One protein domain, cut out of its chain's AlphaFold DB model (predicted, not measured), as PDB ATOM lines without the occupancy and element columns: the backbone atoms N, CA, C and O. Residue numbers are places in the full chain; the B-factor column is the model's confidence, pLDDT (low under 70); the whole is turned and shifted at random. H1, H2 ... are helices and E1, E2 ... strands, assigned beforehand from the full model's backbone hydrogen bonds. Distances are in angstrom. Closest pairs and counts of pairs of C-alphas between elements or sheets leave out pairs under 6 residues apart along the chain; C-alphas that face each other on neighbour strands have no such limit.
ATOM      1  N   THR A   2     166.922 135.917 156.770       40.66
ATOM      2  CA  THR A   2     168.141 135.098 156.733       40.66
ATOM      3  C   THR A   2     167.851 133.859 155.895       40.66
ATOM      4  O   THR A   2     166.761 133.302 156.008       40.66
ATOM      5  N   ALA A   3     168.778 133.485 155.010       51.75
ATOM      6  CA  ALA A   3     168.685 132.232 154.270       51.75
ATOM      7  C   ALA A   3     168.480 131.094 155.280       51.75
ATOM      8  O   ALA A   3     169.172 131.072 156.297       51.75
ATOM      9  N   ALA A   4     167.488 130.232 155.046       64.44
ATOM     10  CA  ALA A   4     167.286 129.054 155.878       64.44
ATOM     11  C   ALA A   4     168.578 128.227 155.896       64.44
ATOM     12  O   ALA A   4     169.272 128.151 154.876       64.44
ATOM     13  N   ASP A   5     168.911 127.653 157.052       73.38
ATOM     14  CA  ASP A   5     170.055 126.754 157.156       73.38
ATOM     15  C   ASP A   5     169.876 125.582 156.173       73.38
ATOM     16  O   ASP A   5     168.750 125.121 155.960       73.38
ATOM     17  N   PRO A   6     170.961 125.109 155.537       81.19
ATOM     18  CA  PRO A   6     170.880 123.953 154.658       81.19
ATOM     19  C   PRO A   6     170.423 122.705 155.439       81.19
ATOM     20  O   PRO A   6     170.731 122.587 156.628       81.19
ATOM     21  N   PRO A   7     169.730 121.751 154.789       88.81
ATOM     22  CA  PRO A   7     169.305 120.515 155.437       88.81
ATOM     23  C   PRO A   7     170.505 119.703 155.942       88.81
ATOM     24  O   PRO A   7     171.507 119.557 155.237       88.81
ATOM     25  N   ASP A   8     170.389 119.121 157.139       91.88
ATOM     26  CA  ASP A   8     171.405 118.212 157.673       91.88
ATOM     27  C   ASP A   8     171.259 116.814 157.057       91.88
ATOM     28  O   ASP A   8     170.628 115.907 157.604       91.88
ATOM     29  N   LEU A   9     171.872 116.638 155.886       94.19
ATOM     30  CA  LEU A   9     171.854 115.370 155.157       94.19
ATOM     31  C   LEU A   9     172.499 114.219 155.941       94.19
ATOM     32  O   LEU A   9     172.140 113.063 155.726       94.19
ATOM     33  N   ASN A  10     173.420 114.510 156.869       94.88
ATOM     34  CA  ASN A  10     174.049 113.473 157.688       94.88
ATOM     35  C   ASN A  10     173.088 112.910 158.741       94.88
ATOM     36  O   ASN A  10     173.339 111.831 159.273       94.88
ATOM     37  N   ASN A  11     171.999 113.623 159.038       95.12
ATOM     38  CA  ASN A  11     171.009 113.198 160.015       95.12
ATOM     39  C   ASN A  11     169.869 112.363 159.415       95.12
ATOM     40  O   ASN A  11     169.124 111.732 160.162       95.12
ATOM     41  N   VAL A  12     169.743 112.307 158.083       97.25
ATOM     42  CA  VAL A  12     168.708 111.513 157.396       97.25
ATOM     43  C   VAL A  12     168.681 110.049 157.870       97.25
ATOM     44  O   VAL A  12     167.591 109.585 158.201       97.25
ATOM     45  N   PRO A  13     169.817 109.326 158.008       97.50
ATOM     46  CA  PRO A  13     169.796 107.952 158.513       97.50
ATOM     47  C   PRO A  13     169.181 107.827 159.913       97.50
ATOM     48  O   PRO A  13     168.373 106.936 160.137       97.50
ATOM     49  N   ASN A  14     169.478 108.756 160.829       96.56
ATOM     50  CA  ASN A  14     168.923 108.720 162.188       96.56
ATOM     51  C   ASN A  14     167.404 108.943 162.189       96.56
ATOM     52  O   ASN A  14     166.685 108.316 162.964       96.56
ATOM     53  N   VAL A  15     166.920 109.841 161.322       96.56
ATOM     54  CA  VAL A  15     165.484 110.097 161.155       96.56
ATOM     55  C   VAL A  15     164.783 108.845 160.619       96.56
ATOM     56  O   VAL A  15     163.758 108.435 161.164       96.56
ATOM     57  N   LEU A  16     165.349 108.208 159.589       97.81
ATOM     58  CA  LEU A  16     164.808 106.975 159.016       97.81
ATOM     59  C   LEU A  16     164.831 105.815 160.018       97.81
ATOM     60  O   LEU A  16     163.836 105.106 160.118       97.81
ATOM     61  N   ASP A  17     165.901 105.657 160.799       97.50
ATOM     62  CA  ASP A  17     166.000 104.632 161.848       97.50
ATOM     63  C   ASP A  17     164.939 104.828 162.943       97.50
ATOM     64  O   ASP A  17     164.333 103.861 163.426       97.50
ATOM     65  N   TYR A  18     164.675 106.082 163.327       96.19
ATOM     66  CA  TYR A  18     163.611 106.403 164.273       96.19
ATOM     67  C   TYR A  18     162.235 106.013 163.721       96.19
ATOM     68  O   TYR A  18     161.514 105.255 164.378       96.19
ATOM     69  N   PHE A  19     161.888 106.467 162.510       96.56
ATOM     70  CA  PHE A  19     160.616 106.099 161.886       96.56
ATOM     71  C   PHE A  19     160.520 104.589 161.668       96.56
ATOM     72  O   PHE A  19     159.481 104.019 161.957       96.56
ATOM     73  N   ALA A  20     161.601 103.905 161.287       97.06
ATOM     74  CA  ALA A  20     161.598 102.457 161.083       97.06
ATOM     75  C   ALA A  20     161.290 101.675 162.370       97.06
ATOM     76  O   ALA A  20     160.783 100.557 162.310       97.06
ATOM     77  N   THR A  21     161.589 102.261 163.533       95.88
ATOM     78  CA  THR A  21     161.279 101.678 164.845       95.88
ATOM     79  C   THR A  21     159.815 101.886 165.248       95.88
ATOM     80  O   THR A  21     159.266 101.042 165.951       95.88
ATOM     81  N   GLN A  22     159.200 103.004 164.851       93.62
ATOM     82  CA  GLN A  22     157.824 103.355 165.229       93.62
ATOM     83  C   GLN A  22     156.802 102.898 164.180       93.62
ATOM     84  O   GLN A  22     155.861 102.192 164.513       93.62
ATOM     85  N   GLU A  23     157.039 103.270 162.922       94.56
ATOM     86  CA  GLU A  23     156.179 103.059 161.758       94.56
ATOM     87  C   GLU A  23     157.036 102.600 160.555       94.56
ATOM     88  O   GLU A  23     157.460 103.414 159.721       94.56
ATOM     89  N   PRO A  24     157.345 101.291 160.449       95.19
ATOM     90  CA  PRO A  24     158.254 100.753 159.435       95.19
ATOM     91  C   PRO A  24     157.859 101.074 157.991       95.19
ATOM     92  O   PRO A  24     158.728 101.200 157.129       95.19
ATOM     93  N   GLU A  25     156.561 101.181 157.720       95.38
ATOM     94  CA  GLU A  25     156.027 101.497 156.398       95.38
ATOM     95  C   GLU A  25     156.331 102.945 155.993       95.38
ATOM     96  O   GLU A  25     156.800 103.199 154.883       95.38
ATOM     97  N   ILE A  26     156.175 103.889 156.925       96.06
ATOM     98  CA  ILE A  26     156.492 105.306 156.717       96.06
ATOM     99  C   ILE A  26     157.982 105.483 156.401       96.06
ATOM    100  O   ILE A  26     158.341 106.206 155.468       96.06
ATOM    101  N   ALA A  27     158.859 104.783 157.125       97.25
ATOM    102  CA  ALA A  27     160.296 104.807 156.853       97.25
ATOM    103  C   ALA A  27     160.649 104.204 155.485       97.25
ATOM    104  O   ALA A  27     161.495 104.745 154.770       97.25
ATOM    105  N   GLN A  28     159.988 103.109 155.094       97.88
ATOM    106  CA  GLN A  28     160.161 102.509 153.768       97.88
ATOM    107  C   GLN A  28     159.707 103.456 152.658       97.88
ATOM    108  O   GLN A  28     160.422 103.613 151.667       97.88
ATOM    109  N   PHE A  29     158.572 104.133 152.830       98.06
ATOM    110  CA  PHE A  29     158.098 105.117 151.865       98.06
ATOM    111  C   PHE A  29     159.060 106.307 151.741       98.06
ATOM    112  O   PHE A  29     159.433 106.682 150.628       98.06
ATOM    113  N   ALA A  30     159.564 106.845 152.857       98.06
ATOM    114  CA  ALA A  30     160.602 107.877 152.834       98.06
ATOM    115  C   ALA A  30     161.866 107.405 152.091       98.06
ATOM    116  O   ALA A  30     162.390 108.116 151.232       98.06
ATOM    117  N   GLN A  31     162.331 106.181 152.364       98.12
ATOM    118  CA  GLN A  31     163.483 105.591 151.682       98.12
ATOM    119  C   GLN A  31     163.244 105.426 150.173       98.12
ATOM    120  O   GLN A  31     164.164 105.663 149.386       98.12
ATOM    121  N   LEU A  32     162.034 105.047 149.755       97.50
ATOM    122  CA  LEU A  32     161.657 104.956 148.342       97.50
ATOM    123  C   LEU A  32     161.760 106.317 147.654       97.50
ATOM    124  O   LEU A  32     162.434 106.420 146.632       97.50
ATOM    125  N   LEU A  33     161.194 107.372 148.252       97.75
ATOM    126  CA  LEU A  33     161.270 108.729 147.701       97.75
ATOM    127  C   LEU A  33     162.718 109.206 147.534       97.75
ATOM    128  O   LEU A  33     163.061 109.782 146.504       97.75
ATOM    129  N   LEU A  34     163.578 108.944 148.521       97.62
ATOM    130  CA  LEU A  34     164.998 109.302 148.459       97.62
ATOM    131  C   LEU A  34     165.747 108.504 147.384       97.62
ATOM    132  O   LEU A  34     166.563 109.059 146.650       97.62
ATOM    133  N   THR A  35     165.456 107.208 147.266       97.06
ATOM    134  CA  THR A  35     166.078 106.322 146.266       97.06
ATOM    135  C   THR A  35     165.663 106.700 144.842       97.06
ATOM    136  O   THR A  35     166.478 106.623 143.925       97.06
ATOM    137  N   ASP A  36     164.433 107.190 144.672       94.75
ATOM    138  CA  ASP A  36     163.901 107.727 143.415       94.75
ATOM    139  C   ASP A  36     164.435 109.135 143.069       94.75
ATOM    140  O   ASP A  36     164.008 109.741 142.086       94.75
ATOM    141  N   GLY A  37     165.390 109.662 143.843       95.69
ATOM    142  CA  GLY A  37     166.032 110.952 143.585       95.69
ATOM    143  C   GLY A  37     165.318 112.151 144.206       95.69
ATOM    144  O   GLY A  37     165.569 113.284 143.794       95.69
ATOM    145  N   GLY A  38     164.440 111.927 145.188       96.94
ATOM    146  CA  GLY A  38     163.827 112.989 145.978       96.94
ATOM    147  C   GLY A  38     164.877 113.866 146.668       96.94
ATOM    148  O   GLY A  38     165.868 113.377 147.213       96.94
ATOM    149  N   ASN A  39     164.658 115.178 146.647       96.56
ATOM    150  CA  ASN A  39     165.558 116.150 147.251       96.56
ATOM    151  C   ASN A  39     165.176 116.394 148.714       96.56
ATOM    152  O   ASN A  39     164.047 116.781 149.003       96.56
ATOM    153  N   VAL A  40     166.113 116.219 149.642       97.12
ATOM    154  CA  VAL A  40     165.872 116.526 151.058       97.12
ATOM    155  C   VAL A  40     165.843 118.040 151.240       97.12
ATOM    156  O   VAL A  40     166.823 118.720 150.937       97.12
ATOM    157  N   LEU A  41     164.732 118.566 151.752       95.75
ATOM    158  CA  LEU A  41     164.568 119.989 152.061       95.75
ATOM    159  C   LEU A  41     164.831 120.300 153.533       95.75
ATOM    160  O   LEU A  41     165.369 121.358 153.851       95.75
ATOM    161  N   ALA A  42     164.477 119.375 154.423       95.31
ATOM    162  CA  ALA A  42     164.743 119.470 155.848       95.31
ATOM    163  C   ALA A  42     164.948 118.070 156.424       95.31
ATOM    164  O   ALA A  42     164.224 117.148 156.070       95.31
ATOM    165  N   ALA A  43     165.915 117.921 157.324       96.56
ATOM    166  CA  ALA A  43     166.112 116.710 158.110       96.56
ATOM    167  C   ALA A  43     166.701 117.112 159.461       96.56
ATOM    168  O   ALA A  43     167.794 117.675 159.519       96.56
ATOM    169  N   TRP A  44     165.968 116.881 160.545       95.06
ATOM    170  CA  TRP A  44     166.404 117.247 161.892       95.06
ATOM    171  C   TRP A  44     165.687 116.408 162.955       95.06
ATOM    172  O   TRP A  44     164.656 115.784 162.710       95.06
ATOM    173  N   GLY A  45     166.268 116.385 164.153       91.81
ATOM    174  CA  GLY A  45     165.824 115.551 165.267       91.81
ATOM    175  C   GLY A  45     166.972 114.709 165.850       91.81
ATOM    176  O   GLY A  45     168.017 114.593 165.208       91.81
ATOM    177  N   PRO A  46     166.810 114.153 167.061       91.25
ATOM    178  CA  PRO A  46     165.709 114.444 167.971       91.25
ATOM    179  C   PRO A  46     165.884 115.843 168.575       91.25
ATOM    180  O   PRO A  46     166.976 116.213 169.007       91.25
ATOM    181  N   VAL A  47     164.803 116.615 168.654       87.50
ATOM    182  CA  VAL A  47     164.756 117.814 169.512       87.50
ATOM    183  C   VAL A  47     163.910 117.527 170.759       87.50
ATOM    184  O   VAL A  47     163.625 116.366 171.074       87.50
ATOM    185  N   GLN A  48     163.555 118.559 171.530       84.81
ATOM    186  CA  GLN A  48     162.738 118.386 172.734       84.81
ATOM    187  C   GLN A  48     161.476 117.565 172.438       84.81
ATOM    188  O   GLN A  48     160.861 117.723 171.391       84.81
ATOM    189  N   MET A  49     161.094 116.697 173.380       85.44
ATOM    190  CA  MET A  49     159.907 115.837 173.285       85.44
ATOM    191  C   MET A  49     159.933 114.804 172.143       85.44
ATOM    192  O   MET A  49     158.875 114.416 171.666       85.44
ATOM    193  N   ALA A  50     161.113 114.321 171.730       87.94
ATOM    194  CA  ALA A  50     161.243 113.287 170.690       87.94
ATOM    195  C   ALA A  50     160.589 113.691 169.356       87.94
ATOM    196  O   ALA A  50     159.908 112.896 168.706       87.94
ATOM    197  N   VAL A  51     160.781 114.954 168.980       93.69
ATOM    198  CA  VAL A  51     160.329 115.476 167.693       93.69
ATOM    199  C   VAL A  51     161.385 115.168 166.634       93.69
ATOM    200  O   VAL A  51     162.565 115.500 166.812       93.69
ATOM    201  N   TRP A  52     160.933 114.554 165.546       96.62
ATOM    202  CA  TRP A  52     161.720 114.223 164.364       96.62
ATOM    203  C   TRP A  52     161.024 114.751 163.118       96.62
ATOM    204  O   TRP A  52     159.798 114.893 163.079       96.62
ATOM    205  N   HIS A  53     161.811 115.082 162.102       96.75
ATOM    206  CA  HIS A  53     161.272 115.705 160.908       96.75
ATOM    207  C   HIS A  53     162.123 115.420 159.679       96.75
ATOM    208  O   HIS A  53     163.354 115.513 159.721       96.75
ATOM    209  N   LEU A  54     161.438 115.133 158.578       97.88
ATOM    210  CA  LEU A  54     162.009 114.996 157.250       97.88
ATOM    211  C   LEU A  54     161.017 115.558 156.222       97.88
ATOM    212  O   LEU A  54     159.898 115.066 156.122       97.88
ATOM    213  N   ASP A  55     161.448 116.548 155.444       98.00
ATOM    214  CA  ASP A  55     160.736 117.027 154.256       98.00
ATOM    215  C   ASP A  55     161.522 116.579 153.012       98.00
ATOM    216  O   ASP A  55     162.704 116.912 152.859       98.00
ATOM    217  N   VAL A  56     160.871 115.839 152.111       98.12
ATOM    218  CA  VAL A  56     161.437 115.369 150.836       98.12
ATOM    219  C   VAL A  56     160.633 115.955 149.683       98.12
ATOM    220  O   VAL A  56     159.434 115.719 149.570       98.12
ATOM    221  N   GLN A  57     161.285 116.694 148.794       97.19
ATOM    222  CA  GLN A  57     160.676 117.176 147.561       97.19
ATOM    223  C   GLN A  57     160.810 116.145 146.440       97.19
ATOM    224  O   GLN A  57     161.911 115.689 146.126       97.19
ATOM    225  N   ARG A  58     159.695 115.854 145.772       94.44
ATOM    226  CA  ARG A  58     159.618 115.055 144.549       94.44
ATOM    227  C   ARG A  58     158.776 115.811 143.526       94.44
ATOM    228  O   ARG A  58     157.578 115.996 143.719       94.44
ATOM    229  N   GLY A  59     159.413 116.260 142.445       92.50
ATOM    230  CA  GLY A  59     158.769 117.145 141.473       92.50
ATOM    231  C   GLY A  59     158.244 118.419 142.144       92.50
ATOM    232  O   GLY A  59     158.979 119.095 142.872       92.50
ATOM    233  N   ASP A  60     156.961 118.701 141.934       94.06
ATOM    234  CA  ASP A  60     156.269 119.878 142.467       94.06
ATOM    235  C   ASP A  60     155.600 119.632 143.829       94.06
ATOM    236  O   ASP A  60     154.777 120.438 144.265       94.06
ATOM    237  N   TRP A  61     155.927 118.530 144.507       96.69
ATOM    238  CA  TRP A  61     155.351 118.162 145.797       96.69
ATOM    239  C   TRP A  61     156.429 117.986 146.860       96.69
ATOM    240  O   TRP A  61     157.504 117.445 146.604       96.69
ATOM    241  N   ILE A  62     156.124 118.435 148.071       98.06
ATOM    242  CA  ILE A  62     156.904 118.188 149.282       98.06
ATOM    243  C   ILE A  62     156.139 117.159 150.100       98.06
ATOM    244  O   ILE A  62     154.973 117.383 150.411       98.06
ATOM    245  N   VAL A  63     156.796 116.055 150.446       98.19
ATOM    246  CA  VAL A  63     156.295 115.017 151.348       98.19
ATOM    247  C   VAL A  63     156.940 115.212 152.712       98.19
ATOM    248  O   VAL A  63     158.168 115.245 152.819       98.19
ATOM    249  N   ARG A  64     156.113 115.336 153.745       98.19
ATOM    250  CA  ARG A  64     156.519 115.581 155.123       98.19
ATOM    251  C   ARG A  64     156.291 114.357 155.988       98.19
ATOM    252  O   ARG A  64     155.182 113.828 156.075       98.19
ATOM    253  N   PHE A  65     157.347 114.003 156.700       97.69
ATOM    254  CA  PHE A  65     157.389 112.992 157.740       97.69
ATOM    255  C   PHE A  65     157.658 113.703 159.059       97.69
ATOM    256  O   PHE A  65     158.681 114.379 159.208       97.69
ATOM    257  N   HIS A  66     156.747 113.577 160.018       96.56
ATOM    258  CA  HIS A  66     156.869 114.268 161.294       96.56
ATOM    259  C   HIS A  66     156.506 113.360 162.460       96.56
ATOM    260  O   HIS A  66     155.632 112.503 162.352       96.56
ATOM    261  N   SER A  67     157.182 113.562 163.584       95.62
ATOM    262  CA  SER A  67     156.748 113.030 164.864       95.62
ATOM    263  C   SER A  67     156.736 114.132 165.907       95.62
ATOM    264  O   SER A  67     157.644 114.961 165.949       95.62
ATOM    265  N   GLU A  68     155.767 114.086 166.811       94.06
ATOM    266  CA  GLU A  68     155.734 114.918 168.008       94.06
ATOM    267  C   GLU A  68     155.449 114.036 169.229       94.06
ATOM    268  O   GLU A  68     154.623 113.127 169.190       94.06
ATOM    269  N   ARG A  69     156.138 114.292 170.352       91.25
ATOM    270  CA  ARG A  69     155.919 113.575 171.630       91.25
ATOM    271  C   ARG A  69     156.099 112.059 171.525       91.25
ATOM    272  O   ARG A  69     155.531 111.319 172.324       91.25
ATOM    273  N   GLY A  70     156.916 111.609 170.577       88.31
ATOM    274  CA  GLY A  70     157.151 110.193 170.319       88.31
ATOM    275  C   GLY A  70     156.089 109.512 169.450       88.31
ATOM    276  O   GLY A  70     156.213 108.312 169.236       88.31
ATOM    277  N   PHE A  71     155.084 110.241 168.956       92.50
ATOM    278  CA  PHE A  71     154.069 109.726 168.038       92.50
ATOM    279  C   PHE A  71     154.366 110.203 166.623       92.50
ATOM    280  O   PHE A  71     154.617 111.389 166.412       92.50
ATOM    281  N   VAL A  72     154.343 109.278 165.669       93.81
ATOM    282  CA  VAL A  72     154.446 109.600 164.247       93.81
ATOM    283  C   VAL A  72     153.098 110.143 163.782       93.81
ATOM    284  O   VAL A  72     152.054 109.557 164.058       93.81
ATOM    285  N   GLU A  73     153.119 111.301 163.131       93.94
ATOM    286  CA  GLU A  73     151.931 111.882 162.515       93.94
ATOM    287  C   GLU A  73     151.683 111.259 161.140       93.94
ATOM    288  O   GLU A  73     152.573 110.646 160.545       93.94
ATOM    289  N   TRP A  74     150.480 111.459 160.596       94.50
ATOM    290  CA  TRP A  74     150.216 111.103 159.206       94.50
ATOM    291  C   TRP A  74     151.225 111.774 158.277       94.50
ATOM    292  O   TRP A  74     151.521 112.965 158.409       94.50
ATOM    293  N   VAL A  75     151.703 111.019 157.288       97.19
ATOM    294  CA  VAL A  75     152.510 111.585 156.209       97.19
ATOM    295  C   VAL A  75     151.659 112.604 155.459       97.19
ATOM    296  O   VAL A  75     150.517 112.334 155.078       97.19
ATOM    297  N   THR A  76     152.209 113.796 155.260       97.62
ATOM    298  CA  THR A  76     151.492 114.907 154.631       97.62
ATOM    299  C   THR A  76     152.208 115.396 153.385       97.62
ATOM    300  O   THR A  76     153.397 115.156 153.194       97.62
ATOM    301  N   VAL A  77     151.472 116.071 152.509       97.69
ATOM    302  CA  VAL A  77     151.967 116.628 151.255       97.69
ATOM    303  C   VAL A  77     151.515 118.068 151.080       97.69
ATOM    304  O   VAL A  77     150.422 118.444 151.504       97.69
ATOM    305  N   ALA A  78     152.351 118.868 150.427       97.31
ATOM    306  CA  ALA A  78     152.030 120.222 149.991       97.31
ATOM    307  C   ALA A  78     152.711 120.519 148.651       97.31
ATOM    308  O   ALA A  78     153.741 119.923 148.324       97.31
ATOM    309  N   ARG A  79     152.166 121.466 147.881       95.00
ATOM    310  CA  ARG A  79     152.832 121.953 146.668       95.00
ATOM    311  C   ARG A  79     154.156 122.630 147.027       95.00
ATOM    312  O   ARG A  79     154.230 123.451 147.942       95.00
ATOM    313  N   ALA A  80     155.198 122.319 146.265       93.38
ATOM    314  CA  ALA A  80     156.478 123.005 146.313       93.38
ATOM    315  C   ALA A  80     156.319 124.408 145.701       93.38
ATOM    316  O   ALA A  80     156.480 124.608 144.500       93.38
ATOM    317  N   ALA A  81     155.953 125.383 146.532       88.56
ATOM    318  CA  ALA A  81     155.715 126.764 146.123       88.56
ATOM    319  C   ALA A  81     156.811 127.725 146.616       88.56
ATOM    320  O   ALA A  81     157.650 127.387 147.455       88.56
ATOM    321  N   SER A  82     156.791 128.953 146.082       79.06
ATOM    322  CA  SER A  82     157.540 130.092 146.619       79.06
ATOM    323  C   SER A  82     156.558 131.207 147.016       79.06
ATOM    324  O   SER A  82     155.847 131.706 146.141       79.06
ATOM    325  N   PRO A  83     156.506 131.626 148.295       84.69
ATOM    326  CA  PRO A  83     157.276 131.096 149.426       84.69
ATOM    327  C   PRO A  83     156.952 129.623 149.718       84.69
ATOM    328  O   PRO A  83     155.910 129.125 149.298       84.69
ATOM    329  N   SER A  84     157.862 128.939 150.420       86.00
ATOM    330  CA  SER A  84     157.653 127.553 150.855       86.00
ATOM    331  C   SER A  84     156.344 127.413 151.642       86.00
ATOM    332  O   SER A  84     155.989 128.351 152.367       86.00
ATOM    333  N   PRO A  85     155.651 126.265 151.527       90.50
ATOM    334  CA  PRO A  85     154.379 126.047 152.205       90.50
ATOM    335  C   PRO A  85     154.522 126.172 153.725       90.50
ATOM    336  O   PRO A  85     155.512 125.737 154.323       90.50
ATOM    337  N   GLN A  86     153.519 126.782 154.345       90.62
ATOM    338  CA  GLN A  86     153.363 126.854 155.790       90.62
ATOM    339  C   GLN A  86     152.784 125.544 156.327       90.62
ATOM    340  O   GLN A  86     152.335 124.687 155.575       90.62
ATOM    341  N   TRP A  87     152.793 125.376 157.651       88.19
ATOM    342  CA  TRP A  87     152.275 124.169 158.305       88.19
ATOM    343  C   TRP A  87     150.830 123.835 157.921       88.19
ATOM    344  O   TRP A  87     150.533 122.669 157.684       88.19
ATOM    345  N   ASP A  88     149.978 124.849 157.781       91.00
ATOM    346  CA  ASP A  88     148.559 124.671 157.453       91.00
ATOM    347  C   ASP A  88     148.314 124.301 155.976       91.00
ATOM    348  O   ASP A  88     147.209 123.895 155.623       91.00
ATOM    349  N   ASP A  89     149.333 124.402 155.111       94.06
ATOM    350  CA  ASP A  89     149.224 124.025 153.695       94.06
ATOM    351  C   ASP A  89     149.366 122.507 153.478       94.06
ATOM    352  O   ASP A  89     149.026 121.995 152.407       94.06
ATOM    353  N   PHE A  90     149.879 121.783 154.479       96.19
ATOM    354  CA  PHE A  90     150.125 120.345 154.411       96.19
ATOM    355  C   PHE A  90     148.853 119.538 154.662       96.19
ATOM    356  O   PHE A  90     148.086 119.788 155.591       96.19
TER     357      PHE A  90
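AT A GLANCE: This is residues 2 to 90 of the 181 residues of an uncharacterized protein of Leifsonia psychrotolerans (UniProt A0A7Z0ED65). A helical hairpin, H1 then H2, covers one face of a twisted sheet, in two layers. Its four strands, E1 E2 E3 E4, form a meander, each the antiparallel neighbour of the one before. The 89 printed residues, mixed in class, are compact: radius of gyration of the C-alphas 12.3 A, spans 33 by 29 by 25 A.

HOW THE PARTS SIT: H1, residues 9 to 22, touches H2, residues 24 to 35, with residues 16 to 20 alone; the closest C-alphas, of Ala 20 and Ala 27, are 5.0 A apart. Every O i to N i+4 pair is within hydrogen-bond range in H2, 8 of 10 in H1. E2, residues 51 to 58, and E3, residues 61 to 68, form a hairpin, with N 54 and O 65 2.9 A apart.

IN THESE COORDINATES: E1 is residues 39 to 47, 22.3 A long, E4 residues 76 to 79. C-alpha 9 is at (171.854, 115.370, 155.157), C-alpha 79 at (152.832, 121.953, 146.668).

THE WHOLE: The printed part has no cut; residues 2 to 4 are under pLDDT 70.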